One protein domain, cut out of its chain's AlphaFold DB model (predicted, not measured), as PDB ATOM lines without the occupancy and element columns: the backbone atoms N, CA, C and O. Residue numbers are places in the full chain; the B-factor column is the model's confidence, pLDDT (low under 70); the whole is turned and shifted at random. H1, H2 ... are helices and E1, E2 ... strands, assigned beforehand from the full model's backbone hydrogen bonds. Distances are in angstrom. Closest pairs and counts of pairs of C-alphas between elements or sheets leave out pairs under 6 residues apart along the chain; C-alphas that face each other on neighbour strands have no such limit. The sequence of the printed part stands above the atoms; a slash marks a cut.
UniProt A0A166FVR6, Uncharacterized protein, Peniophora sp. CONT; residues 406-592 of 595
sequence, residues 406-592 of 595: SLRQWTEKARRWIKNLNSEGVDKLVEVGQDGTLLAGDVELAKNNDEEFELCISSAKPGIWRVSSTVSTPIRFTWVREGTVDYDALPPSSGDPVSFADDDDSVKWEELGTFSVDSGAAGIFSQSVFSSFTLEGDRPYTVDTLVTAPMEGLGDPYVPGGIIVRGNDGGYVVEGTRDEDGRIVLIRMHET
ATOM      1  N   SER A 406    -110.299 -21.478 178.241       79.44
ATOM      2  CA  SER A 406    -109.604 -20.441 178.999       79.44
ATOM      3  C   SER A 406    -109.110 -19.373 178.043       79.44
ATOM      4  O   SER A 406    -109.461 -18.213 178.212       79.44
ATOM      5  N   LEU A 407    -108.447 -19.754 176.946       80.00
ATOM      6  CA  LEU A 407    -108.033 -18.812 175.911       80.00
ATOM      7  C   LEU A 407    -109.240 -18.117 175.272       80.00
ATOM      8  O   LEU A 407    -109.221 -16.907 175.100       80.00
ATOM      9  N   ARG A 408    -110.327 -18.838 174.962       84.62
ATOM     10  CA  ARG A 408    -111.564 -18.223 174.443       84.62
ATOM     11  C   ARG A 408    -112.212 -17.289 175.459       84.62
ATOM     12  O   ARG A 408    -112.599 -16.189 175.081       84.62
ATOM     13  N   GLN A 409    -112.316 -17.695 176.722       87.75
ATOM     14  CA  GLN A 409    -112.859 -16.880 177.810       87.75
ATOM     15  C   GLN A 409    -112.012 -15.628 178.017       87.75
ATOM     16  O   GLN A 409    -112.563 -14.537 178.158       87.75
ATOM     17  N   TRP A 410    -110.690 -15.772 177.976       91.81
ATOM     18  CA  TRP A 410    -109.731 -14.684 178.028       91.81
ATOM     19  C   TRP A 410    -109.912 -13.743 176.834       91.81
ATOM     20  O   TRP A 410    -110.101 -12.548 177.042       91.81
ATOM     21  N   THR A 411    -109.978 -14.251 175.599       88.44
ATOM     22  CA  THR A 411    -110.192 -13.430 174.396       88.44
ATOM     23  C   THR A 411    -111.532 -12.700 174.461       88.44
ATOM     24  O   THR A 411    -111.611 -11.511 174.163       88.44
ATOM     25  N   GLU A 412    -112.606 -13.369 174.879       91.88
ATOM     26  CA  GLU A 412    -113.932 -12.759 175.037       91.88
ATOM     27  C   GLU A 412    -113.951 -11.690 176.136       91.88
ATOM     28  O   GLU A 412    -114.555 -10.629 175.952       91.88
ATOM     29  N   LYS A 413    -113.281 -11.942 177.265       93.00
ATOM     30  CA  LYS A 413    -113.082 -10.987 178.365       93.00
ATOM     31  C   LYS A 413    -112.283  -9.776 177.884       93.00
ATOM     32  O   LYS A 413    -112.755  -8.653 178.035       93.00
ATOM     33  N   ALA A 414    -111.151  -9.993 177.222       91.88
ATOM     34  CA  ALA A 414    -110.287  -8.940 176.706       91.88
ATOM     35  C   ALA A 414    -111.000  -8.060 175.682       91.88
ATOM     36  O   ALA A 414    -111.061  -6.843 175.847       91.88
ATOM     37  N   ARG A 415    -111.631  -8.665 174.671       93.62
ATOM     38  CA  ARG A 415    -112.386  -7.924 173.654       93.62
ATOM     39  C   ARG A 415    -113.534  -7.121 174.259       93.62
ATOM     40  O   ARG A 415    -113.773  -5.990 173.844       93.62
ATOM     41  N   ARG A 416    -114.237  -7.680 175.246       95.69
ATOM     42  CA  ARG A 416    -115.306  -6.982 175.974       95.69
ATOM     43  C   ARG A 416    -114.770  -5.793 176.765       95.69
ATOM     44  O   ARG A 416    -115.334  -4.711 176.648       95.69
ATOM     45  N   TRP A 417    -113.682  -5.961 177.511       95.88
ATOM     46  CA  TRP A 417    -113.070  -4.876 178.281       95.88
ATOM     47  C   TRP A 417    -112.539  -3.756 177.382       95.88
ATOM     48  O   TRP A 417    -112.815  -2.589 177.648       95.88
ATOM     49  N   ILE A 418    -111.866  -4.094 176.277       95.69
ATOM     50  CA  ILE A 418    -111.409  -3.117 175.276       95.69
ATOM     51  C   ILE A 418    -112.607  -2.365 174.688       95.69
ATOM     52  O   ILE A 418    -112.608  -1.137 174.638       95.69
ATOM     53  N   LYS A 419    -113.671  -3.077 174.309       96.06
ATOM     54  CA  LYS A 419    -114.889  -2.454 173.779       96.06
ATOM     55  C   LYS A 419    -115.554  -1.513 174.790       96.06
ATOM     56  O   LYS A 419    -115.980  -0.420 174.419       96.06
ATOM     57  N   ASN A 420    -115.638  -1.909 176.059       95.88
ATOM     58  CA  ASN A 420    -116.194  -1.073 177.124       95.88
ATOM     59  C   ASN A 420    -115.349   0.190 177.327       95.88
ATOM     60  O   ASN A 420    -115.893   1.293 177.345       95.88
ATOM     61  N   LEU A 421    -114.021   0.042 177.404       95.88
ATOM     62  CA  LEU A 421    -113.087   1.163 177.529       95.88
ATOM     63  C   LEU A 421    -113.233   2.155 176.381       95.88
ATOM     64  O   LEU A 421    -113.257   3.360 176.617       95.88
ATOM     65  N   ASN A 422    -113.391   1.679 175.149       95.31
ATOM     66  CA  ASN A 422    -113.496   2.533 173.967       95.31
ATOM     67  C   ASN A 422    -114.928   2.999 173.650       95.31
ATOM     68  O   ASN A 422    -115.127   3.729 172.684       95.31
ATOM     69  N   SER A 423    -115.927   2.646 174.463       95.44
ATOM     70  CA  SER A 423    -117.312   3.076 174.232       95.44
ATOM     71  C   SER A 423    -117.473   4.595 174.377       95.44
ATOM     72  O   SER A 423    -116.845   5.233 175.230       95.44
ATOM     73  N   GLU A 424    -118.314   5.197 173.535       93.19
ATOM     74  CA  GLU A 424    -118.637   6.623 173.627       93.19
ATOM     75  C   GLU A 424    -119.304   6.951 174.969       93.19
ATOM     76  O   GLU A 424    -120.105   6.175 175.490       93.19
ATOM     77  N   GLY A 425    -118.967   8.107 175.546       91.62
ATOM     78  CA  GLY A 425    -119.541   8.542 176.822       91.62
ATOM     79  C   GLY A 425    -119.084   7.735 178.041       91.62
ATOM     80  O   GLY A 425    -119.708   7.854 179.090       91.62
ATOM     81  N   VAL A 426    -118.012   6.943 177.932       94.00
ATOM     82  CA  VAL A 426    -117.371   6.232 179.054       94.00
ATOM     83  C   VAL A 426    -116.031   6.878 179.393       94.00
ATOM     84  O   VAL A 426    -115.238   7.164 178.489       94.00
ATOM     85  N   ASP A 427    -115.768   7.073 180.686       92.88
ATOM     86  CA  ASP A 427    -114.483   7.569 181.181       92.88
ATOM     87  C   ASP A 427    -113.362   6.547 180.925       92.88
ATOM     88  O   ASP A 427    -113.493   5.353 181.199       92.88
ATOM     89  N   LYS A 428    -112.233   7.019 180.395       94.88
ATOM     90  CA  LYS A 428    -111.100   6.175 179.996       94.88
ATOM     91  C   LYS A 428    -110.191   5.942 181.196       94.88
ATOM     92  O   LYS A 428    -109.267   6.712 181.441       94.88
ATOM     93  N   LEU A 429    -110.516   4.933 181.997       96.38
ATOM     94  CA  LEU A 429    -109.817   4.636 183.246       96.38
ATOM     95  C   LEU A 429    -108.934   3.396 183.111       96.38
ATOM     96  O   LEU A 429    -109.355   2.374 182.576       96.38
ATOM     97  N   VAL A 430    -107.726   3.472 183.655       97.06
ATOM     98  CA  VAL A 430    -106.784   2.356 183.779       97.06
ATOM     99  C   VAL A 430    -106.292   2.260 185.217       97.06
ATOM    100  O   VAL A 430    -106.372   3.231 185.968       97.06
ATOM    101  N   GLU A 431    -105.805   1.095 185.623       97.19
ATOM    102  CA  GLU A 431    -105.234   0.912 186.956       97.19
ATOM    103  C   GLU A 431    -103.714   0.765 186.903       97.19
ATOM    104  O   GLU A 431    -103.170   0.115 186.012       97.19
ATOM    105  N   VAL A 432    -103.040   1.346 187.892       97.81
ATOM    106  CA  VAL A 432    -101.622   1.130 188.180       97.81
ATOM    107  C   VAL A 432    -101.526   0.350 189.481       97.81
ATOM    108  O   VAL A 432    -102.093   0.762 190.499       97.81
ATOM    109  N   GLY A 433    -100.830  -0.786 189.431       95.25
ATOM    110  CA  GLY A 433    -100.681  -1.694 190.558       95.25
ATOM    111  C   GLY A 433     -99.904  -1.104 191.731       95.25
ATOM    112  O   GLY A 433     -99.389   0.012 191.697       95.25
ATOM    113  N   GLN A 434     -99.815  -1.893 192.803       96.12
ATOM    114  CA  GLN A 434     -99.073  -1.524 194.016       96.12
ATOM    115  C   GLN A 434     -97.555  -1.450 193.799       96.12
ATOM    116  O   GLN A 434     -96.854  -0.813 194.582       96.12
ATOM    117  N   ASP A 435     -97.053  -2.086 192.741       94.88
ATOM    118  CA  ASP A 435     -95.680  -1.946 192.258       94.88
ATOM    119  C   ASP A 435     -95.387  -0.523 191.761       94.88
ATOM    120  O   ASP A 435     -94.248  -0.067 191.850       94.88
ATOM    121  N   GLY A 436     -96.417   0.211 191.321       96.56
ATOM    122  CA  GLY A 436     -96.274   1.588 190.862       96.56
ATOM    123  C   GLY A 436     -95.416   1.689 189.604       96.56
ATOM    124  O   GLY A 436     -94.685   2.670 189.446       96.56
ATOM    125  N   THR A 437     -95.470   0.666 188.747       97.75
ATOM    126  CA  THR A 437     -94.642   0.574 187.545       97.75
ATOM    127  C   THR A 437     -95.488   0.638 186.282       97.75
ATOM    128  O   THR A 437     -96.483  -0.077 186.131       97.75
ATOM    129  N   LEU A 438     -95.057   1.486 185.352       97.88
ATOM    130  CA  LEU A 438     -95.573   1.556 183.991       97.88
ATOM    131  C   LEU A 438     -94.474   1.136 183.006       97.88
ATOM    132  O   LEU A 438     -93.314   1.501 183.167       97.88
ATOM    133  N   LEU A 439     -94.846   0.380 181.986       97.38
ATOM    134  CA  LEU A 439     -94.005  -0.064 180.882       97.38
ATOM    135  C   LEU A 439     -94.358   0.765 179.652       97.38
ATOM    136  O   LEU A 439     -95.542   0.923 179.359       97.38
ATOM    137  N   ALA A 440     -93.362   1.289 178.952       97.56
ATOM    138  CA  ALA A 440     -93.535   2.080 177.742       97.56
ATOM    139  C   ALA A 440     -92.552   1.612 176.667       97.56
ATOM    140  O   ALA A 440     -91.405   1.295 176.987       97.56
ATOM    141  N   GLY A 441     -92.994   1.530 175.416       96.69
ATOM    142  CA  GLY A 441     -92.164   0.922 174.382       96.69
ATOM    143  C   GLY A 441     -92.875   0.588 173.081       96.69
ATOM    144  O   GLY A 441     -94.058   0.907 172.901       96.69
ATOM    145  N   ASP A 442     -92.139  -0.095 172.208       95.94
ATOM    146  CA  ASP A 442     -92.683  -0.763 171.034       95.94
ATOM    147  C   ASP A 442     -93.480  -2.004 171.467       95.94
ATOM    148  O   ASP A 442     -92.966  -2.966 172.046       95.94
ATOM    149  N   VAL A 443     -94.785  -1.980 171.200       94.00
ATOM    150  CA  VAL A 443     -95.701  -3.021 171.678       94.00
ATOM    151  C   VAL A 443     -95.461  -4.354 170.969       94.00
ATOM    152  O   VAL A 443     -95.689  -5.408 171.559       94.00
ATOM    153  N   GLU A 444     -95.001  -4.339 169.721       92.25
ATOM    154  CA  GLU A 444     -94.762  -5.557 168.944       92.25
ATOM    155  C   GLU A 444     -93.492  -6.283 169.396       92.25
ATOM    156  O   GLU A 444     -93.477  -7.516 169.392       92.25
ATOM    157  N   LEU A 445     -92.471  -5.558 169.868       90.00
ATOM    158  CA  LEU A 445     -91.280  -6.168 170.475       90.00
ATOM    159  C   LEU A 445     -91.633  -6.917 171.769       90.00
ATOM    160  O   LEU A 445     -91.116  -7.998 172.039       90.00
ATOM    161  N   ALA A 446     -92.637  -6.453 172.517       86.00
ATOM    162  CA  ALA A 446     -93.102  -7.145 173.719       86.00
ATOM    163  C   ALA A 446     -93.768  -8.519 173.455       86.00
ATOM    164  O   ALA A 446     -94.106  -9.219 174.419       86.00
ATOM    165  N   LYS A 447     -93.961  -8.939 172.188       86.88
ATOM    166  CA  LYS A 447     -94.494 -10.270 171.825       86.88
ATOM    167  C   LYS A 447     -93.568 -11.406 172.242       86.88
ATOM    168  O   LYS A 447     -94.059 -12.479 172.592       86.88
ATOM    169  N   ASN A 448     -92.254 -11.204 172.193       78.00
ATOM    170  CA  ASN A 448     -91.296 -12.253 172.527       78.00
ATOM    171  C   ASN A 448     -91.113 -12.343 174.048       78.00
ATOM    172  O   ASN A 448     -91.016 -11.334 174.736       78.00
ATOM    173  N   ASN A 449     -91.034 -13.563 174.588       69.75
ATOM    174  CA  ASN A 449     -90.841 -13.775 176.033       69.75
ATOM    175  C   ASN A 449     -89.483 -13.266 176.548       69.75
ATOM    176  O   ASN A 449     -89.328 -13.080 177.751       69.75
ATOM    177  N   ASP A 450     -88.526 -13.058 175.643       67.19
ATOM    178  CA  ASP A 450     -87.171 -12.601 175.950       67.19
ATOM    179  C   ASP A 450     -87.010 -11.073 175.812       67.19
ATOM    180  O   ASP A 450     -85.950 -10.540 176.138       67.19
ATOM    181  N   GLU A 451     -88.032 -10.372 175.309       67.19
ATOM    182  CA  GLU A 451     -87.985  -8.935 175.026       67.19
ATOM    183  C   GLU A 451     -88.857  -8.168 176.038       67.19
ATOM    184  O   GLU A 451     -90.067  -8.387 176.182       67.19
ATOM    185  N   GLU A 452     -88.205  -7.289 176.801       79.31
ATOM    186  CA  GLU A 452     -88.842  -6.355 177.730       79.31
ATOM    187  C   GLU A 452     -89.156  -5.033 177.017       79.31
ATOM    188  O   GLU A 452     -88.502  -4.682 176.037       79.31
ATOM    189  N   PHE A 453     -90.141  -4.287 177.526       90.44
ATOM    190  CA  PHE A 453     -90.374  -2.908 177.087       90.44
ATOM    191  C   PHE A 453     -89.119  -2.061 177.324       90.44
ATOM    192  O   PHE A 453     -88.457  -2.190 178.355       90.44
ATOM    193  N   GLU A 454     -88.822  -1.162 176.395       94.31
ATOM    194  CA  GLU A 454     -87.597  -0.366 176.384       94.31
ATOM    195  C   GLU A 454     -87.524   0.620 177.553       94.31
ATOM    196  O   GLU A 454     -86.430   0.934 178.030       94.31
ATOM    197  N   LEU A 455     -88.675   1.098 178.034       96.62
ATOM    198  CA  LEU A 455     -88.768   2.037 179.143       96.62
ATOM    199  C   LEU A 455     -89.624   1.480 180.289       96.62
ATOM    200  O   LEU A 455     -90.801   1.160 180.137       96.62
ATOM    201  N   CYS A 456     -89.033   1.449 181.484       96.94
ATOM    202  CA  CYS A 456     -89.695   1.086 182.733       96.94
ATOM    203  C   CYS A 456     -89.773   2.309 183.659       96.94
ATOM    204  O   CYS A 456     -88.764   2.796 184.175       96.94
ATOM    205  N   ILE A 457     -90.985   2.818 183.868       97.62
ATOM    206  CA  ILE A 457     -91.280   4.010 184.661       97.62
ATOM    207  C   ILE A 457     -91.716   3.566 186.052       97.62
ATOM    208  O   ILE A 457     -92.848   3.129 186.263       97.62
ATOM    209  N   SER A 458     -90.815   3.703 187.015       96.69
ATOM    210  CA  SER A 458     -91.087   3.375 188.413       96.69
ATOM    211  C   SER A 458     -91.635   4.572 189.193       96.69
ATOM    212  O   SER A 458     -91.440   5.734 188.831       96.69
ATOM    213  N   SER A 459     -92.257   4.295 190.341       96.38
ATOM    214  CA  SER A 459     -92.784   5.300 191.281       96.38
ATOM    215  C   SER A 459     -94.043   6.042 190.817       96.38
ATOM    216  O   SER A 459     -94.361   7.097 191.376       96.38
ATOM    217  N   ALA A 460     -94.791   5.492 189.860       98.00
ATOM    218  CA  ALA A 460     -96.161   5.920 189.603       98.00
ATOM    219  C   ALA A 460     -97.030   5.669 190.838       98.00
ATOM    220  O   ALA A 460     -96.899   4.647 191.516       98.00
ATOM    221  N   LYS A 461     -97.893   6.629 191.174       98.31
ATOM    222  CA  LYS A 461     -98.812   6.495 192.303       98.31
ATOM    223  C   LYS A 461     -99.804   5.350 192.027       98.31
ATOM    224  O   LYS A 461    -100.519   5.418 191.022       98.31
ATOM    225  N   PRO A 462     -99.877   4.313 192.883       98.19
ATOM    226  CA  PRO A 462    -100.843   3.232 192.710       98.19
ATOM    227  C   PRO A 462    -102.283   3.754 192.723       98.19
ATOM    228  O   PRO A 462    -102.604   4.705 193.443       98.19
ATOM    229  N   GLY A 463    -103.165   3.129 191.946       97.88
ATOM    230  CA  GLY A 463    -104.582   3.481 191.910       97.88
ATOM    231  C   GLY A 463    -105.159   3.599 190.506       97.88
ATOM    232  O   GLY A 463    -104.653   3.023 189.545       97.88
ATOM    233  N   ILE A 464    -106.235   4.370 190.398       98.12
ATOM    234  CA  ILE A 464    -106.986   4.599 189.168       98.12
ATOM    235  C   ILE A 464    -106.462   5.859 188.485       98.12
ATOM    236  O   ILE A 464    -106.439   6.944 189.072       98.12
ATOM    237  N   TRP A 465    -106.113   5.708 187.217       97.88
ATOM    238  CA  TRP A 465    -105.626   6.754 186.336       97.88
ATOM    239  C   TRP A 465    -106.620   6.995 185.209       97.88
ATOM    240  O   TRP A 465    -107.169   6.059 184.635       97.88
ATOM    241  N   ARG A 466    -106.845   8.260 184.871       95.75
ATOM    242  CA  ARG A 466    -107.599   8.666 183.689       95.75
ATOM    243  C   ARG A 466    -106.636   8.867 182.532       95.75
ATOM    244  O   ARG A 466    -105.649   9.582 182.686       95.75
ATOM    245  N   VAL A 467    -106.944   8.268 181.390       95.25
ATOM    246  CA  VAL A 467    -106.171   8.387 180.156       95.25
ATOM    247  C   VAL A 467    -106.923   9.286 179.184       95.25
ATOM    248  O   VAL A 467    -108.137   9.193 179.047       95.25
ATOM    249  N   SER A 468    -106.220  10.162 178.487       91.25
ATOM    250  CA  SER A 468    -106.791  10.937 177.390       91.25
ATOM    251  C   SER A 468    -105.834  10.944 176.215       91.25
ATOM    252  O   SER A 468    -104.649  11.232 176.380       91.25
ATOM    253  N   SER A 469    -106.365  10.656 175.034       89.19
ATOM    254  CA  SER A 469    -105.664  10.734 173.760       89.19
ATOM    255  C   SER A 469    -106.543  11.472 172.758       89.19
ATOM    256  O   SER A 469    -107.740  11.187 172.644       89.19
ATOM    257  N   THR A 470    -105.958  12.434 172.047       80.00
ATOM    258  CA  THR A 470    -106.565  13.046 170.864       80.00
ATOM    259  C   THR A 470    -105.551  13.011 169.730       80.00
ATOM    260  O   THR A 470    -104.349  13.001 169.977       80.00
ATOM    261  N   VAL A 471    -106.031  13.020 168.484       74.44
ATOM    262  CA  VAL A 471    -105.209  12.850 167.268       74.44
ATOM    263  C   VAL A 471    -104.044  13.853 167.174       74.44
ATOM    264  O   VAL A 471    -103.063  13.590 166.490       74.44
ATOM    265  N   SER A 472    -104.133  14.998 167.856       74.19
ATOM    266  CA  SER A 472    -103.133  16.072 167.805       74.19
ATOM    267  C   SER A 472    -102.468  16.393 169.145       74.19
ATOM    268  O   SER A 472    -101.672  17.329 169.198       74.19
ATOM    269  N   THR A 473    -102.801  15.686 170.229       76.88
ATOM    270  CA  THR A 473    -102.252  15.974 171.564       76.88
ATOM    271  C   THR A 473    -101.431  14.806 172.086       76.88
ATOM    272  O   THR A 473    -101.763  13.659 171.787       76.88
ATOM    273  N   PRO A 474    -100.422  15.071 172.938       85.62
ATOM    274  CA  PRO A 474     -99.779  14.016 173.708       85.62
ATOM    275  C   PRO A 474    -100.823  13.140 174.402       85.62
ATOM    276  O   PRO A 474    -101.847  13.635 174.888       85.62
ATOM    277  N   ILE A 475    -100.533  11.847 174.498       93.38
ATOM    278  CA  ILE A 475    -101.276  10.961 175.391       93.38
ATOM    279  C   ILE A 475    -101.019  11.439 176.810       93.38
ATOM    280  O   ILE A 475     -99.870  11.692 177.161       93.38
ATOM    281  N   ARG A 476    -102.058  11.529 177.638       94.00
ATOM    282  CA  ARG A 476    -101.923  11.912 179.045       94.00
ATOM    283  C   ARG A 476    -102.549  10.887 179.967       94.00
ATOM    284  O   ARG A 476    -103.640  10.398 179.695       94.00
ATOM    285  N   PHE A 477    -101.873  10.627 181.077       96.81
ATOM    286  CA  PHE A 477    -102.375   9.860 182.207       96.81
ATOM    287  C   PHE A 477    -102.432  10.784 183.423       96.81
ATOM    288  O   PHE A 477    -101.477  11.502 183.716       96.81
ATOM    289  N   THR A 478    -103.548  10.779 184.141       95.94
ATOM    290  CA  THR A 478    -103.753  11.573 185.359       95.94
ATOM    291  C   THR A 478    -104.260  10.691 186.479       95.94
ATOM    292  O   THR A 478    -105.305  10.058 186.337       95.94
ATOM    293  N   TRP A 479    -103.543  10.654 187.596       97.50
ATOM    294  CA  TRP A 479    -103.987   9.928 188.778       97.50
ATOM    295  C   TRP A 479    -105.272  10.563 189.325       97.50
ATOM    296  O   TRP A 479    -105.348  11.776 189.508       97.50
ATOM    297  N   VAL A 480    -106.298   9.745 189.565       96.06
ATOM    298  CA  VAL A 480    -107.624  10.207 190.008       96.06
ATOM    299  C   VAL A 480    -107.836   9.911 191.484       96.06
ATOM    300  O   VAL A 480    -108.244  10.788 192.245       96.06
ATOM    301  N   ARG A 481    -107.640   8.649 191.875       96.81
ATOM    302  CA  ARG A 481    -107.901   8.153 193.229       96.81
ATOM    303  C   ARG A 481    -107.271   6.784 193.445       96.81
ATOM    304  O   ARG A 481    -106.955   6.080 192.491       96.81
ATOM    305  N   GLU A 482    -107.181   6.369 194.698       97.69
ATOM    306  CA  GLU A 482    -106.816   4.999 195.064       97.69
ATOM    307  C   GLU A 482    -107.896   3.987 194.635       97.69
ATOM    308  O   GLU A 482    -109.088   4.312 194.594       97.69
ATOM    309  N   GLY A 483    -107.484   2.752 194.333       96.44
ATOM    310  CA  GLY A 483    -108.379   1.639 193.997       96.44
ATOM    311  C   GLY A 483    -107.975   0.873 192.735       96.44
ATOM    312  O   GLY A 483    -106.895   1.083 192.191       96.44
ATOM    313  N   THR A 484    -108.866  -0.009 192.286       96.19
ATOM    314  CA  THR A 484    -108.745  -0.825 191.064       96.19
ATOM    315  C   THR A 484    -109.865  -0.477 190.086       96.19
ATOM    316  O   THR A 484    -110.903   0.062 190.492       96.19
ATOM    317  N   VAL A 485    -109.681  -0.766 188.799       96.44
ATOM    318  CA  VAL A 485    -110.700  -0.498 187.770       96.44
ATOM    319  C   VAL A 485    -111.556  -1.742 187.531       96.44
ATOM    320  O   VAL A 485    -111.040  -2.819 187.257       96.44
ATOM    321  N   ASP A 486    -112.880  -1.582 187.590       96.62
ATOM    322  CA  ASP A 486    -113.825  -2.592 187.107       96.62
ATOM    323  C   ASP A 486    -114.142  -2.326 185.627       96.62
ATOM    324  O   ASP A 486    -114.963  -1.470 185.287       96.62
ATOM    325  N   TYR A 487    -113.459  -3.049 184.736       95.69
ATOM    326  CA  TYR A 487    -113.617  -2.913 183.284       95.69
ATOM    327  C   TYR A 487    -114.977  -3.406 182.755       95.69
ATOM    328  O   TYR A 487    -115.348  -3.089 181.618       95.69
ATOM    329  N   ASP A 488    -115.751  -4.148 183.554       95.62
ATOM    330  CA  ASP A 488    -117.123  -4.536 183.219       95.62
ATOM    331  C   ASP A 488    -118.152  -3.465 183.640       95.62
ATOM    332  O   ASP A 488    -119.268  -3.457 183.115       95.62
ATOM    333  N   ALA A 489    -117.779  -2.527 184.519       95.38
ATOM    334  CA  ALA A 489    -118.664  -1.496 185.073       95.38
ATOM    335  C   ALA A 489    -118.020  -0.095 185.104       95.38
ATOM    336  O   ALA A 489    -118.030   0.598 186.128       95.38
ATOM    337  N   LEU A 490    -117.471   0.343 183.968       94.81
ATOM    338  CA  LEU A 490    -116.855   1.666 183.857       94.81
ATOM    339  C   LEU A 490    -117.881   2.796 184.075       94.81
ATOM    340  O   LEU A 490    -119.006   2.720 183.569       94.81
ATOM    341  N   PRO A 491    -117.514   3.865 184.807       92.38
ATOM    342  CA  PRO A 491    -118.422   4.972 185.057       92.38
ATOM    343  C   PRO A 491    -118.731   5.743 183.762       92.38
ATOM    344  O   PRO A 491    -117.862   5.871 182.888       92.38
ATOM    345  N   PRO A 492    -119.951   6.302 183.638       90.31
ATOM    346  CA  PRO A 492    -120.256   7.232 182.563       90.31
ATOM    347  C   PRO A 492    -119.309   8.421 182.649       90.31
ATOM    348  O   PRO A 492    -118.893   8.831 183.738       90.31
ATOM    349  N   SER A 493    -118.972   8.969 181.489       86.12
ATOM    350  CA  SER A 493    -118.058  10.085 181.421       86.12
ATOM    351  C   SER A 493    -118.626  11.254 182.203       86.12
ATOM    352  O   SER A 493    -119.804  11.591 182.054       86.12
ATOM    353  N   SER A 494    -117.796  11.876 183.040       78.25
ATOM    354  CA  SER A 494    -118.240  12.987 183.883       78.25
ATOM    355  C   SER A 494    -118.670  14.217 183.079       78.25
ATOM    356  O   SER A 494    -119.164  15.168 183.673       78.25
ATOM    357  N   GLY A 495    -118.520  14.213 181.747       67.62
ATOM    358  CA  GLY A 495    -119.004  15.257 180.838       67.62
ATOM    359  C   GLY A 495    -118.217  16.561 180.929       67.62
ATOM    360  O   GLY A 495    -118.173  17.306 179.956       67.62
ATOM    361  N   ASP A 496    -117.546  16.792 182.052       63.31
ATOM    362  CA  ASP A 496    -116.487  17.766 182.189       63.31
ATOM    363  C   ASP A 496    -115.286  17.241 181.398       63.31
ATOM    364  O   ASP A 496    -114.624  16.302 181.865       63.31
ATOM    365  N   PRO A 497    -114.972  17.801 180.206       61.16
ATOM    366  CA  PRO A 497    -113.611  17.693 179.726       61.16
ATOM    367  C   PRO A 497    -112.786  18.217 180.887       61.16
ATOM    368  O   PRO A 497    -112.984  19.355 181.322       61.16
ATOM    369  N   VAL A 498    -111.929  17.371 181.458       60.19
ATOM    370  CA  VAL A 498    -110.892  17.888 182.335       60.19
ATOM    371  C   VAL A 498    -110.184  18.888 181.444       60.19
ATOM    372  O   VAL A 498    -109.522  18.502 180.484       60.19
ATOM    373  N   SER A 499    -110.460  20.171 181.671       56.81
ATOM    374  CA  SER A 499    -109.726  21.258 181.066       56.81
ATOM    375  C   SER A 499    -108.357  21.111 181.681       56.81
ATOM    376  O   SER A 499    -108.060  21.710 182.713       56.81
ATOM    377  N   PHE A 500    -107.553  20.232 181.096       59.59
ATOM    378  CA  PHE A 500    -106.127  20.284 181.248       59.59
ATOM    379  C   PHE A 500    -105.810  21.703 180.812       59.59
ATOM    380  O   PHE A 500    -106.050  22.053 179.659       59.59
ATOM    381  N   ALA A 501    -105.471  22.564 181.770       55.47
ATOM    382  CA  ALA A 501    -104.952  23.876 181.452       55.47
ATOM    383  C   ALA A 501    -103.710  23.580 180.614       55.47
ATOM    384  O   ALA A 501    -102.695  23.145 181.151       55.47
ATOM    385  N   ASP A 502    -103.882  23.631 179.292       52.28
ATOM    386  CA  ASP A 502    -103.004  22.947 178.341       52.28
ATOM    387  C   ASP A 502    -101.580  23.507 178.369       52.28
ATOM    388  O   ASP A 502    -100.668  22.844 177.898       52.28
ATOM    389  N   ASP A 503    -101.397  24.647 179.029       55.19
ATOM    390  CA  ASP A 503    -100.143  25.336 179.280       55.19
ATOM    391  C   ASP A 503    -100.226  26.083 180.623       55.19
ATOM    392  O   ASP A 503    -100.023  27.297 180.693       55.19
ATOM    393  N   ASP A 504    -100.597  25.408 181.718       59.59
ATOM    394  CA  ASP A 504    -100.239  25.983 183.016       59.59
ATOM    395  C   ASP A 504     -98.715  25.860 183.155       59.59
ATOM    396  O   ASP A 504     -98.202  24.835 183.606       59.59
ATOM    397  N   ASP A 505     -97.996  26.904 182.720       66.50
ATOM    398  CA  ASP A 505     -96.535  27.075 182.821       66.50
ATOM    399  C   ASP A 505     -95.992  26.779 184.238       66.50
ATOM    400  O   ASP A 505     -94.783  26.664 184.448       66.50
ATOM    401  N   SER A 506     -96.871  26.667 185.240       77.62
ATOM    402  CA  SER A 506     -96.532  26.265 186.599       77.62
ATOM    403  C   SER A 506     -96.250  24.766 186.779       77.62
ATOM    404  O   SER A 506     -95.576  24.400 187.748       77.62
ATOM    405  N   VAL A 507     -96.706  23.886 185.878       85.38
ATOM    406  CA  VAL A 507     -96.477  22.437 185.987       85.38
ATOM    407  C   VAL A 507     -95.094  22.087 185.449       85.38
ATOM    408  O   VAL A 507     -94.833  22.091 184.247       85.38
ATOM    409  N   LYS A 508     -94.188  21.740 186.364       92.12
ATOM    410  CA  LYS A 508     -92.838  21.304 186.016       92.12
ATOM    411  C   LYS A 508     -92.846  19.842 185.562       92.12
ATOM    412  O   LYS A 508     -92.898  18.933 186.389       92.12
ATOM    413  N   TRP A 509     -92.747  19.641 184.253       94.88
ATOM    414  CA  TRP A 509     -92.528  18.331 183.648       94.88
ATOM    415  C   TRP A 509     -91.062  17.907 183.788       94.88
ATOM    416  O   TRP A 509     -90.148  18.712 183.603       94.88
ATOM    417  N   GLU A 510     -90.840  16.646 184.144       96.75
ATOM    418  CA  GLU A 510     -89.537  15.987 184.065       96.75
ATOM    419  C   GLU A 510     -89.584  14.866 183.030       96.75
ATOM    420  O   GLU A 510     -90.578  14.146 182.939       96.75
ATOM    421  N   GLU A 511     -88.509  14.705 182.264       97.69
ATOM    422  CA  GLU A 511     -88.347  13.558 181.376       97.69
ATOM    423  C   GLU A 511     -88.152  12.292 182.218       97.69
ATOM    424  O   GLU A 511     -87.228  12.197 183.027       97.69
ATOM    425  N   LEU A 512     -89.051  11.326 182.040       97.69
ATOM    426  CA  LEU A 512     -88.998  10.018 182.689       97.69
ATOM    427  C   LEU A 512     -88.200   9.014 181.852       97.69
ATOM    428  O   LEU A 512     -87.637   8.071 182.403       97.69
ATOM    429  N   GLY A 513     -88.147   9.225 180.536       97.62
ATOM    430  CA  GLY A 513     -87.296   8.491 179.612       97.62
ATOM    431  C   GLY A 513     -87.772   8.591 178.168       97.62
ATOM    432  O   GLY A 513     -88.769   9.247 177.857       97.62
ATOM    433  N   THR A 514     -87.053   7.901 177.289       97.06
ATOM    434  CA  THR A 514     -87.332   7.839 175.854       97.06
ATOM    435  C   THR A 514     -87.260   6.402 175.353       97.06
ATOM    436  O   THR A 514     -86.585   5.562 175.948       97.06
ATOM    437  N   PHE A 515     -87.972   6.112 174.269       96.62
ATOM    438  CA  PHE A 515     -87.910   4.830 173.564       96.62
ATOM    439  C   PHE A 515     -88.113   5.041 172.060       96.62
ATOM    440  O   PHE A 515     -88.525   6.119 171.634       96.62
ATOM    441  N   SER A 516     -87.797   4.039 171.246       94.81
ATOM    442  CA  SER A 516     -87.969   4.081 169.790       94.81
ATOM    443  C   SER A 516     -88.939   3.004 169.339       94.81
ATOM    444  O   SER A 516     -88.865   1.897 169.849       94.81
ATOM    445  N   VAL A 517     -89.782   3.314 168.362       95.50
ATOM    446  CA  VAL A 517     -90.749   2.379 167.773       95.50
ATOM    447  C   VAL A 517     -90.356   2.104 166.329       95.50
ATOM    448  O   VAL A 517     -90.065   3.048 165.588       95.50
ATOM    449  N   ASP A 518     -90.351   0.832 165.940       92.56
ATOM    450  CA  ASP A 518     -90.072   0.363 164.576       92.56
ATOM    451  C   ASP A 518     -91.205  -0.488 163.977       92.56
ATOM    452  O   ASP A 518     -91.188  -0.813 162.786       92.56
ATOM    453  N   SER A 519     -92.202  -0.832 164.790       91.31
ATOM    454  CA  SER A 519     -93.340  -1.652 164.386       91.31
ATOM    455  C   SER A 519     -94.591  -0.863 163.994       91.31
ATOM    456  O   SER A 519     -95.587  -1.445 163.547       91.31
ATOM    457  N   GLY A 520     -94.571   0.457 164.187       91.75
ATOM    458  CA  GLY A 520     -95.732   1.336 164.066       91.75
ATOM    459  C   GLY A 520     -96.728   1.265 165.235       91.75
ATOM    460  O   GLY A 520     -97.823   1.824 165.121       91.75
ATOM    461  N   ALA A 521     -96.400   0.597 166.351       94.19
ATOM    462  CA  ALA A 521     -97.249   0.521 167.544       94.19
ATOM    463  C   ALA A 521     -96.491   0.906 168.829       94.19
ATOM    464  O   ALA A 521     -95.699   0.128 169.355       94.19
ATOM    465  N   ALA A 522     -96.796   2.085 169.379       95.31
ATOM    466  CA  ALA A 522     -96.281   2.546 170.671       95.31
ATOM    467  C   ALA A 522     -97.313   2.300 171.779       95.31
ATOM    468  O   ALA A 522     -98.519   2.410 171.542       95.31
ATOM    469  N   GLY A 523     -96.881   2.033 173.009       95.69
ATOM    470  CA  GLY A 523     -97.820   1.860 174.118       95.69
ATOM    471  C   GLY A 523     -97.261   2.235 175.479       95.69
ATOM    472  O   GLY A 523     -96.050   2.279 175.673       95.69
ATOM    473  N   ILE A 524     -98.174   2.492 176.423       97.38
ATOM    474  CA  ILE A 524     -97.886   2.602 177.861       97.38
ATOM    475  C   ILE A 524     -98.867   1.714 178.625       97.38
ATOM    476  O   ILE A 524    -100.080   1.853 178.451       97.38
ATOM    477  N   PHE A 525     -98.352   0.853 179.505       96.50
ATOM    478  CA  PHE A 525     -99.124  -0.112 180.287       96.50
ATOM    479  C   PHE A 525     -98.706  -0.145 181.749       96.50
ATOM    480  O   PHE A 525     -97.532  -0.063 182.071       96.50
ATOM    481  N   SER A 526     -99.647  -0.397 182.645       97.38
ATOM    482  CA  SER A 526     -99.358  -0.871 183.997       97.38
ATOM    483  C   SER A 526     -98.716  -2.254 183.954       97.38
ATOM    484  O   SER A 526     -99.298  -3.186 183.394       97.38
ATOM    485  N   GLN A 527     -97.532  -2.402 184.561       95.25
ATOM    486  CA  GLN A 527     -96.794  -3.669 184.575       95.25
ATOM    487  C   GLN A 527     -97.621  -4.780 185.218       95.25
ATOM    488  O   GLN A 527     -97.696  -5.883 184.670       95.25
ATOM    489  N   SER A 528     -98.269  -4.502 186.351       93.44
ATOM    490  CA  SER A 528     -99.078  -5.490 187.064       93.44
ATOM    491  C   SER A 528    -100.256  -5.989 186.226       93.44
ATOM    492  O   SER A 528    -100.545  -7.184 186.226       93.44
ATOM    493  N   VAL A 529    -100.919  -5.083 185.499       92.62
ATOM    494  CA  VAL A 529    -102.072  -5.423 184.655       92.62
ATOM    495  C   VAL A 529    -101.611  -6.157 183.414       92.62
ATOM    496  O   VAL A 529    -102.158  -7.200 183.098       92.62
ATOM    497  N   PHE A 530    -100.570  -5.674 182.737       92.12
ATOM    498  CA  PHE A 530    -100.023  -6.345 181.562       92.12
ATOM    499  C   PHE A 530     -99.535  -7.760 181.900       92.12
ATOM    500  O   PHE A 530     -99.810  -8.712 181.169       92.12
ATOM    501  N   SER A 531     -98.870  -7.919 183.045       89.44
ATOM    502  CA  SER A 531     -98.414  -9.223 183.530       89.44
ATOM    503  C   SER A 531     -99.590 -10.138 183.860       89.44
ATOM    504  O   SER A 531     -99.593 -11.279 183.423       89.44
ATOM    505  N   SER A 532    -100.624  -9.665 184.565       87.56
ATOM    506  CA  SER A 532    -101.804 -10.502 184.837       87.56
ATOM    507  C   SER A 532    -102.537 -10.891 183.550       87.56
ATOM    508  O   SER A 532    -102.957 -12.035 183.403       87.56
ATOM    509  N   PHE A 533    -102.604  -9.977 182.579       83.56
ATOM    510  CA  PHE A 533    -103.232 -10.210 181.283       83.56
ATOM    511  C   PHE A 533    -102.485 -11.236 180.431       83.56
ATOM    512  O   PHE A 533    -103.121 -12.021 179.735       83.56
ATOM    513  N   THR A 534    -101.153 -11.225 180.489       83.56
ATOM    514  CA  THR A 534    -100.283 -12.141 179.736       83.56
ATOM    515  C   THR A 534    -100.009 -13.452 180.468       83.56
ATOM    516  O   THR A 534     -99.652 -14.421 179.816       83.56
ATOM    517  N   LEU A 535    -100.203 -13.527 181.789       78.69
ATOM    518  CA  LEU A 535    -100.125 -14.778 182.556       78.69
ATOM    519  C   LEU A 535    -101.339 -15.688 182.319       78.69
ATOM    520  O   LEU A 535    -101.206 -16.906 182.392       78.69
ATOM    521  N   GLU A 536    -102.515 -15.109 182.051       71.81
ATOM    522  CA  GLU A 536    -103.742 -15.859 181.732       71.81
ATOM    523  C   GLU A 536    -103.752 -16.415 180.286       71.81
ATOM    524  O   GLU A 536    -104.618 -17.228 179.963       71.81
ATOM    525  N   GLY A 537    -102.815 -16.007 179.415       67.31
ATOM    526  CA  GLY A 537    -102.802 -16.353 177.987       67.31
ATOM    527  C   GLY A 537    -101.409 -16.620 177.403       67.31
ATOM    528  O   GLY A 537    -100.392 -16.542 178.081       67.31
ATOM    529  N   ASP A 538    -101.355 -16.949 176.111       81.25
ATOM    530  CA  ASP A 538    -100.095 -16.990 175.360       81.25
ATOM    531  C   ASP A 538     -99.657 -15.550 175.059       81.25
ATOM    532  O   ASP A 538    -100.321 -14.860 174.289       81.25
ATOM    533  N   ARG A 539     -98.569 -15.070 175.678       86.38
ATOM    534  CA  ARG A 539     -98.120 -13.665 175.592       86.38
ATOM    535  C   ARG A 539     -98.086 -13.111 174.153       86.38
ATOM    536  O   ARG A 539     -98.690 -12.057 173.950       86.38
ATOM    537  N   PRO A 540     -97.474 -13.781 173.153       86.50
ATOM    538  CA  PRO A 540     -97.548 -13.358 171.754       86.50
ATOM    539  C   PRO A 540     -98.980 -13.145 171.257       86.50
ATOM    540  O   PRO A 540     -99.280 -12.110 170.665       86.50
ATOM    541  N   TYR A 541     -99.876 -14.098 171.520       86.44
ATOM    542  CA  TYR A 541    -101.284 -14.015 171.133       86.44
ATOM    543  C   TYR A 541    -102.024 -12.901 171.880       86.44
ATOM    544  O   TYR A 541    -102.846 -12.193 171.294       86.44
ATOM    545  N   THR A 542    -101.723 -12.709 173.165       89.56
ATOM    546  CA  THR A 542    -102.286 -11.630 173.972       89.56
ATOM    547  C   THR A 542    -101.912 -10.277 173.394       89.56
ATOM    548  O   THR A 542    -102.794  -9.464 173.126       89.56
ATOM    549  N   VAL A 543    -100.624 -10.049 173.146       91.38
ATOM    550  CA  VAL A 543    -100.128  -8.799 172.567       91.38
ATOM    551  C   VAL A 543    -100.705  -8.584 171.166       91.38
ATOM    552  O   VAL A 543    -101.175  -7.489 170.871       91.38
ATOM    553  N   ASP A 544    -100.780  -9.626 170.333       90.62
ATOM    554  CA  ASP A 544    -101.401  -9.544 169.006       90.62
ATOM    555  C   ASP A 544    -102.888  -9.158 169.085       90.62
ATOM    556  O   ASP A 544    -103.354  -8.298 168.340       90.62
ATOM    557  N   THR A 545    -103.623  -9.712 170.053       90.12
ATOM    558  CA  THR A 545    -105.028  -9.355 170.309       90.12
ATOM    559  C   THR A 545    -105.167  -7.884 170.704       90.12
ATOM    560  O   THR A 545    -106.087  -7.206 170.246       90.12
ATOM    561  N   LEU A 546    -104.252  -7.366 171.530       91.94
ATOM    562  CA  LEU A 546    -104.257  -5.960 171.936       91.94
ATOM    563  C   LEU A 546    -103.937  -5.031 170.753       91.94
ATOM    564  O   LEU A 546    -104.653  -4.055 170.537       91.94
ATOM    565  N   VAL A 547    -102.912  -5.347 169.953       91.75
ATOM    566  CA  VAL A 547    -102.497  -4.525 168.802       91.75
ATOM    567  C   VAL A 547    -103.539  -4.547 167.681       91.75
ATOM    568  O   VAL A 547    -103.762  -3.529 167.022       91.75
ATOM    569  N   THR A 548    -104.207  -5.679 167.446       90.69
ATOM    570  CA  THR A 548    -105.190  -5.835 166.358       90.69
ATOM    571  C   THR A 548    -106.598  -5.358 166.718       90.69
ATOM    572  O   THR A 548    -107.412  -5.179 165.810       90.69
ATOM    573  N   ALA A 549    -106.886  -5.055 167.988       88.81
ATOM    574  CA  ALA A 549    -108.212  -4.631 168.443       88.81
ATOM    575  C   ALA A 549    -108.852  -3.474 167.631       88.81
ATOM    576  O   ALA A 549    -110.040  -3.587 167.294       88.81
ATOM    577  N   PRO A 550    -108.113  -2.422 167.212       85.62
ATOM    578  CA  PRO A 550    -108.655  -1.394 166.321       85.62
ATOM    579  C   PRO A 550    -109.114  -1.943 164.962       85.62
ATOM    580  O   PRO A 550    -110.158  -1.547 164.444       85.62
ATOM    581  N   MET A 551    -108.368  -2.896 164.390       85.06
ATOM    582  CA  MET A 551    -108.691  -3.525 163.100       85.06
ATOM    583  C   MET A 551    -109.912  -4.442 163.193       85.06
ATOM    584  O   MET A 551    -110.617  -4.631 162.204       85.06
ATOM    585  N   GLU A 552    -110.186  -4.980 164.381       86.88
ATOM    586  CA  GLU A 552    -111.377  -5.780 164.673       86.88
ATOM    587  C   GLU A 552    -112.614  -4.925 165.009       86.88
ATOM    588  O   GLU A 552    -113.686  -5.466 165.284       86.88
ATOM    589  N   GLY A 553    -112.497  -3.591 164.984       86.44
ATOM    590  CA  GLY A 553    -113.599  -2.678 165.292       86.44
ATOM    591  C   GLY A 553    -113.983  -2.651 166.775       86.44
ATOM    592  O   GLY A 553    -115.121  -2.318 167.104       86.44
ATOM    593  N   LEU A 554    -113.059  -3.008 167.674       86.38
ATOM    594  CA  LEU A 554    -113.270  -2.957 169.128       86.38
ATOM    595  C   LEU A 554    -113.065  -1.551 169.713       86.38
ATOM    596  O   LEU A 554    -113.349  -1.330 170.889       86.38
ATOM    597  N   GLY A 555    -112.618  -0.612 168.879       82.69
ATOM    598  CA  GLY A 555    -112.261   0.749 169.255       82.69
ATOM    599  C   GLY A 555    -110.748   0.953 169.325       82.69
ATOM    600  O   GLY A 555    -109.971   0.009 169.210       82.69
ATOM    601  N   ASP A 556    -110.356   2.211 169.469       79.38
ATOM    602  CA  ASP A 556    -108.981   2.705 169.547       79.38
ATOM    603  C   ASP A 556    -109.018   3.937 170.468       79.38
ATOM    604  O   ASP A 556    -110.006   4.686 170.390       79.38
ATOM    605  N   PRO A 557    -108.011   4.213 171.321       88.19
ATOM    606  CA  PRO A 557    -106.749   3.484 171.583       88.19
ATOM    607  C   PRO A 557    -106.626   2.737 172.930       88.19
ATOM    608  O   PRO A 557    -105.546   2.271 173.298       88.19
ATOM    609  N   TYR A 558    -107.693   2.648 173.723       95.56
ATOM    610  CA  TYR A 558    -107.587   2.246 175.132       95.56
ATOM    611  C   TYR A 558    -107.646   0.725 175.335       95.56
ATOM    612  O   TYR A 558    -108.486   0.043 174.747       95.56
ATOM    613  N   VAL A 559    -106.809   0.193 176.228       96.06
ATOM    614  CA  VAL A 559    -106.751  -1.238 176.582       96.06
ATOM    615  C   VAL A 559    -106.645  -1.414 178.104       96.06
ATOM    616  O   VAL A 559    -106.295  -0.461 178.805       96.06
ATOM    617  N   PRO A 560    -106.958  -2.595 178.672       95.81
ATOM    618  CA  PRO A 560    -106.779  -2.831 180.103       95.81
ATOM    619  C   PRO A 560    -105.356  -2.490 180.559       95.81
ATOM    620  O   PRO A 560    -104.373  -2.926 179.966       95.81
ATOM    621  N   GLY A 561    -105.256  -1.665 181.600       95.81
ATOM    622  CA  GLY A 561    -103.991  -1.188 182.154       95.81
ATOM    623  C   GLY A 561    -103.254  -0.126 181.335       95.81
ATOM    624  O   GLY A 561    -102.212   0.324 181.800       95.81
ATOM    625  N   GLY A 562    -103.736   0.299 180.162       96.56
ATOM    626  CA  GLY A 562    -102.932   1.168 179.305       96.56
ATOM    627  C   GLY A 562    -103.598   1.719 178.048       96.56
ATOM    628  O   GLY A 562    -104.817   1.859 177.937       96.56
ATOM    629  N   ILE A 563    -102.747   2.069 177.092       96.44
ATOM    630  CA  ILE A 563    -103.112   2.613 175.784       96.44
ATOM    631  C   ILE A 563    -102.105   2.141 174.736       96.44
ATOM    632  O   ILE A 563    -100.909   2.063 175.023       96.44
ATOM    633  N   ILE A 564    -102.592   1.849 173.532       95.00
ATOM    634  CA  ILE A 564    -101.770   1.540 172.357       95.00
ATOM    635  C   ILE A 564    -102.096   2.572 171.296       95.00
ATOM    636  O   ILE A 564    -103.253   2.723 170.921       95.00
ATOM    637  N   VAL A 565    -101.085   3.271 170.797       93.06
ATOM    638  CA  VAL A 565    -101.237   4.206 169.686       93.06
ATOM    639  C   VAL A 565    -100.507   3.697 168.460       93.06
ATOM    640  O   VAL A 565     -99.364   3.244 168.521       93.06
ATOM    641  N   ARG A 566    -101.191   3.800 167.324       89.19
ATOM    642  CA  ARG A 566    -100.594   3.570 166.014       89.19
ATOM    643  C   ARG A 566    -100.025   4.890 165.526       89.19
ATOM    644  O   ARG A 566    -100.782   5.797 165.183       89.19
ATOM    645  N   GLY A 567     -98.707   4.996 165.574       80.38
ATOM    646  CA  GLY A 567     -97.969   6.208 165.239       80.38
ATOM    647  C   GLY A 567     -96.955   5.959 164.137       80.38
ATOM    648  O   GLY A 567     -96.900   4.875 163.553       80.38
ATOM    649  N   ASN A 568     -96.158   6.982 163.847       81.19
ATOM    650  CA  ASN A 568     -95.005   6.801 162.978       81.19
ATOM    651  C   ASN A 568     -93.896   6.067 163.739       81.19
ATOM    652  O   ASN A 568     -93.761   6.213 164.960       81.19
ATOM    653  N   ASP A 569     -93.089   5.315 162.996       89.94
ATOM    654  CA  ASP A 569     -91.800   4.840 163.487       89.94
ATOM    655  C   ASP A 569     -90.952   6.054 163.888       89.94
ATOM    656  O   ASP A 569     -90.951   7.082 163.202       89.94
ATOM    657  N   GLY A 570     -90.238   5.955 165.004       93.00
ATOM    658  CA  GLY A 570     -89.468   7.076 165.532       93.00
ATOM    659  C   GLY A 570     -89.305   7.061 167.044       93.00
ATOM    660  O   GLY A 570     -89.677   6.109 167.728       93.00
ATOM    661  N   GLY A 571     -88.699   8.126 167.567       95.06
ATOM    662  CA  GLY A 571     -88.486   8.300 169.000       95.06
ATOM    663  C   GLY A 571     -89.730   8.838 169.702       95.06
ATOM    664  O   GLY A 571     -90.389   9.747 169.197       95.06
ATOM    665  N   TYR A 572     -89.985   8.365 170.912       96.19
ATOM    666  CA  TYR A 572     -91.029   8.845 171.810       96.19
ATOM    667  C   TYR A 572     -90.404   9.307 173.123       96.19
ATOM    668  O   TYR A 572     -89.472   8.685 173.638       96.19
ATOM    669  N   VAL A 573     -90.950  10.386 173.677       96.94
ATOM    670  CA  VAL A 573     -90.560  10.946 174.973       96.94
ATOM    671  C   VAL A 573     -91.712  10.774 175.951       96.94
ATOM    672  O   VAL A 573     -92.861  11.118 175.645       96.94
ATOM    673  N   VAL A 574     -91.403  10.258 177.140       97.62
ATOM    674  CA  VAL A 574     -92.339  10.188 178.261       97.62
ATOM    675  C   VAL A 574     -91.890  11.151 179.347       97.62
ATOM    676  O   VAL A 574     -90.774  11.068 179.853       97.62
ATOM    677  N   GLU A 575     -92.783  12.051 179.734       97.38
ATOM    678  CA  GLU A 575     -92.565  13.021 180.801       97.38
ATOM    679  C   GLU A 575     -93.590  12.828 181.914       97.38
ATOM    680  O   GLU A 575     -94.683  12.304 181.687       97.38
ATOM    681  N   GLY A 576     -93.275  13.292 183.120       97.06
ATOM    682  CA  GLY A 576     -94.199  13.241 184.242       97.06
ATOM    683  C   GLY A 576     -94.081  14.401 185.212       97.06
ATOM    684  O   GLY A 576     -93.211  15.262 185.110       97.06
ATOM    685  N   THR A 577     -95.000  14.420 186.170       96.44
ATOM    686  CA  THR A 577     -94.996  15.342 187.309       96.44
ATOM    687  C   THR A 577     -95.233  14.555 188.587       96.44
ATOM    688  O   THR A 577     -96.037  13.616 188.610       96.44
ATOM    689  N   ARG A 578     -94.535  14.947 189.653       97.31
ATOM    690  CA  ARG A 578     -94.620  14.312 190.969       97.31
ATOM    691  C   ARG A 578     -95.473  15.119 191.944       97.31
ATOM    692  O   ARG A 578     -95.526  16.342 191.848       97.31
ATOM    693  N   ASP A 579     -96.112  14.427 192.879       96.19
ATOM    694  CA  ASP A 579     -96.741  15.037 194.051       96.19
ATOM    695  C   ASP A 579     -95.716  15.350 195.162       96.19
ATOM    696  O   ASP A 579     -94.508  15.157 194.998       96.19
ATOM    697  N   GLU A 580     -96.197  15.858 196.301       96.19
ATOM    698  CA  GLU A 580     -95.362  16.203 197.465       96.19
ATOM    699  C   GLU A 580     -94.634  14.987 198.067       96.19
ATOM    700  O   GLU A 580     -93.562  15.141 198.654       96.19
ATOM    701  N   ASP A 581     -95.168  13.779 197.862       96.00
ATOM    702  CA  ASP A 581     -94.574  12.511 198.301       96.00
ATOM    703  C   ASP A 581     -93.553  11.959 197.285       96.00
ATOM    704  O   ASP A 581     -93.004  10.866 197.462       96.00
ATOM    705  N   GLY A 582     -93.295  12.690 196.196       96.69
ATOM    706  CA  GLY A 582     -92.381  12.286 195.132       96.69
ATOM    707  C   GLY A 582     -92.931  11.179 194.228       96.69
ATOM    708  O   GLY A 582     -92.161  10.571 193.475       96.69
ATOM    709  N   ARG A 583     -94.237  10.892 194.271       97.88
ATOM    710  CA  ARG A 583     -94.897   9.903 193.406       97.88
ATOM    711  C   ARG A 583     -95.360  10.557 192.117       97.88
ATOM    712  O   ARG A 583     -95.883  11.664 192.139       97.88
ATOM    713  N   ILE A 584     -95.197   9.868 190.991       98.19
ATOM    714  CA  ILE A 584     -95.665  10.377 189.697       98.19
ATOM    715  C   ILE A 584     -97.197  10.330 189.699       98.19
ATOM    716  O   ILE A 584     -97.778   9.278 189.974       98.19
ATOM    717  N   VAL A 585     -97.836  11.464 189.403       97.44
ATOM    718  CA  VAL A 585     -99.305  11.642 189.383       97.44
ATOM    719  C   VAL A 585     -99.838  12.147 188.040       97.44
ATOM    720  O   VAL A 585    -101.039  12.070 187.781       97.44
ATOM    721  N   LEU A 586     -98.950  12.626 187.168       96.25
ATOM    722  CA  LEU A 586     -99.239  12.993 185.785       96.25
ATOM    723  C   LEU A 586     -98.162  12.398 184.888       96.25
ATOM    724  O   LEU A 586     -96.984  12.453 185.240       96.25
ATOM    725  N   ILE A 587     -98.563  11.862 183.739       97.12
ATOM    726  CA  ILE A 587     -97.653  11.390 182.691       97.12
ATOM    727  C   ILE A 587     -98.156  11.904 181.352       97.12
ATOM    728  O   ILE A 587     -99.367  11.924 181.115       97.12
ATOM    729  N   ARG A 588     -97.239  12.293 180.469       95.62
ATOM    730  CA  ARG A 588     -97.544  12.547 179.065       95.62
ATOM    731  C   ARG A 588     -96.540  11.867 178.142       95.62
ATOM    732  O   ARG A 588     -95.353  11.840 178.445       95.62
ATOM    733  N   MET A 589     -97.018  11.346 177.019       96.12
ATOM    734  CA  MET A 589     -96.203  10.718 175.977       96.12
ATOM    735  C   MET A 589     -96.433  11.412 174.641       96.12
ATOM    736  O   MET A 589     -97.581  11.669 174.268       96.12
ATOM    737  N   HIS A 590     -95.350  11.709 173.927       94.06
ATOM    738  CA  HIS A 590     -95.392  12.331 172.606       94.06
ATOM    739  C   HIS A 590     -94.222  11.889 171.726       94.06
ATOM    740  O   HIS A 590     -93.182  11.467 172.226       94.06
ATOM    741  N   GLU A 591     -94.413  11.999 170.412       93.38
ATOM    742  CA  GLU A 591     -93.354  11.795 169.424       93.38
ATOM    743  C   GLU A 591     -92.268  12.872 169.571       93.38
ATOM    744  O   GLU A 591     -92.557  14.052 169.804       93.38
ATOM    745  N   THR A 592     -91.012  12.466 169.401       90.94
ATOM    746  CA  THR A 592     -89.870  13.384 169.352       90.94
ATOM    747  C   THR A 592     -89.938  14.112 168.018       90.94
ATOM    748  O   THR A 592     -89.853  13.484 166.964       90.94
TER     749      THR A 592
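Overview. This is residues 406 to 592 of the 595 residues of an uncharacterized protein of Peniophora sp. CONT (UniProt A0A166FVR6). Two sheets lie face to face as a sandwich: a six-stranded sheet, curled like part of a barrel, and a smaller, flatter one of four strands. H2 stands up from the smaller sheet's outside and H3 grazes it there; H1 lies to one side near H3, and the long link of residues 482 to 509 swings round the outside from E5 to E6. The printed part has 187 residues, with three named helices and ten named strands in the order H1 E1 E2 E3 E4 E5 E6 E7 H2 H3 E8 E9 E10. Both sheets are antiparallel, ordered E1 E4 E5 E10 E9 E6 and E3 E2 E7 E8. The class is mixed, helices and strands; the whole is compact, with a radius of gyration of the C-alphas of 15.5 A and spans of 48 by 35 by 31 A.

Arrangement. Start at H1, residues 406 to 421, which is on neither sheet. Next comes E1, residues 429 to 432, an edge strand; look for N 430 and O 465, 2.8 A apart, across to E4, residues 463 to 470. E4 forms a hairpin with E5, residues 473 to 481, where N 466 and O 478 are 2.8 A apart. E5 and E10, residues 584 to 591, are antiparallel neighbours, with N 477 and O 587 within hydrogen-bond range at 2.8 A. E10 forms a hairpin with E9, residues 570 to 578, with N 575 and O 588 2.9 A apart; N 572 and O 515, 2.8 A, lead to the other edge strand, E6, residues 510 to 517. In the second sheet E2, residues 438 to 442, and E3, residues 455 to 457, form a hairpin, with N 440 and O 455 2.8 A apart. E7, residues 521 to 526, is reached by N 439 and O 525, 2.7 A, and E8, residues 562 to 566, by N 565 and O 522, 2.8 A. The parts of the sandwich that face each other are 7.7 A centre to centre. H2, residues 527 to 535, stands up from this sheet at 62 degrees. H3, residues 539 to 548, only grazes it with residues 546 to 547. H2 and H3 only just touch, with 3 pairs of C-alphas within 8 A, and only at the corner; their closest C-alphas, of Thr 534 and Thr 542, are 6.1 A apart. H1 and H3 are close but not clearly touching; their closest C-alphas, of Thr 411 and Thr 545, are 7.7 A apart. In H1, H2 and H3 every O i to N i+4 pair is within hydrogen-bond range.

Along the chain. Find C-alpha 406 at (-109.604, -20.441, 178.999); from there H1 runs 21.9 A to C-alpha 421. E9 runs 26.9 A, E5 23.7 A and E4 23.2 A. E10 ends at C-alpha 591, at (-93.354, 11.795, 169.424).

Size, cuts and confidence. The two C-alphas farthest apart, of Ser 406 and Asp 505, are 49.4 A apart. The printed part has no cut. The long links are E2 to E3, E5 to E6 and H3 to E8. The pLDDT is under 70 at residues 449 to 451, 495 to 505 and 537.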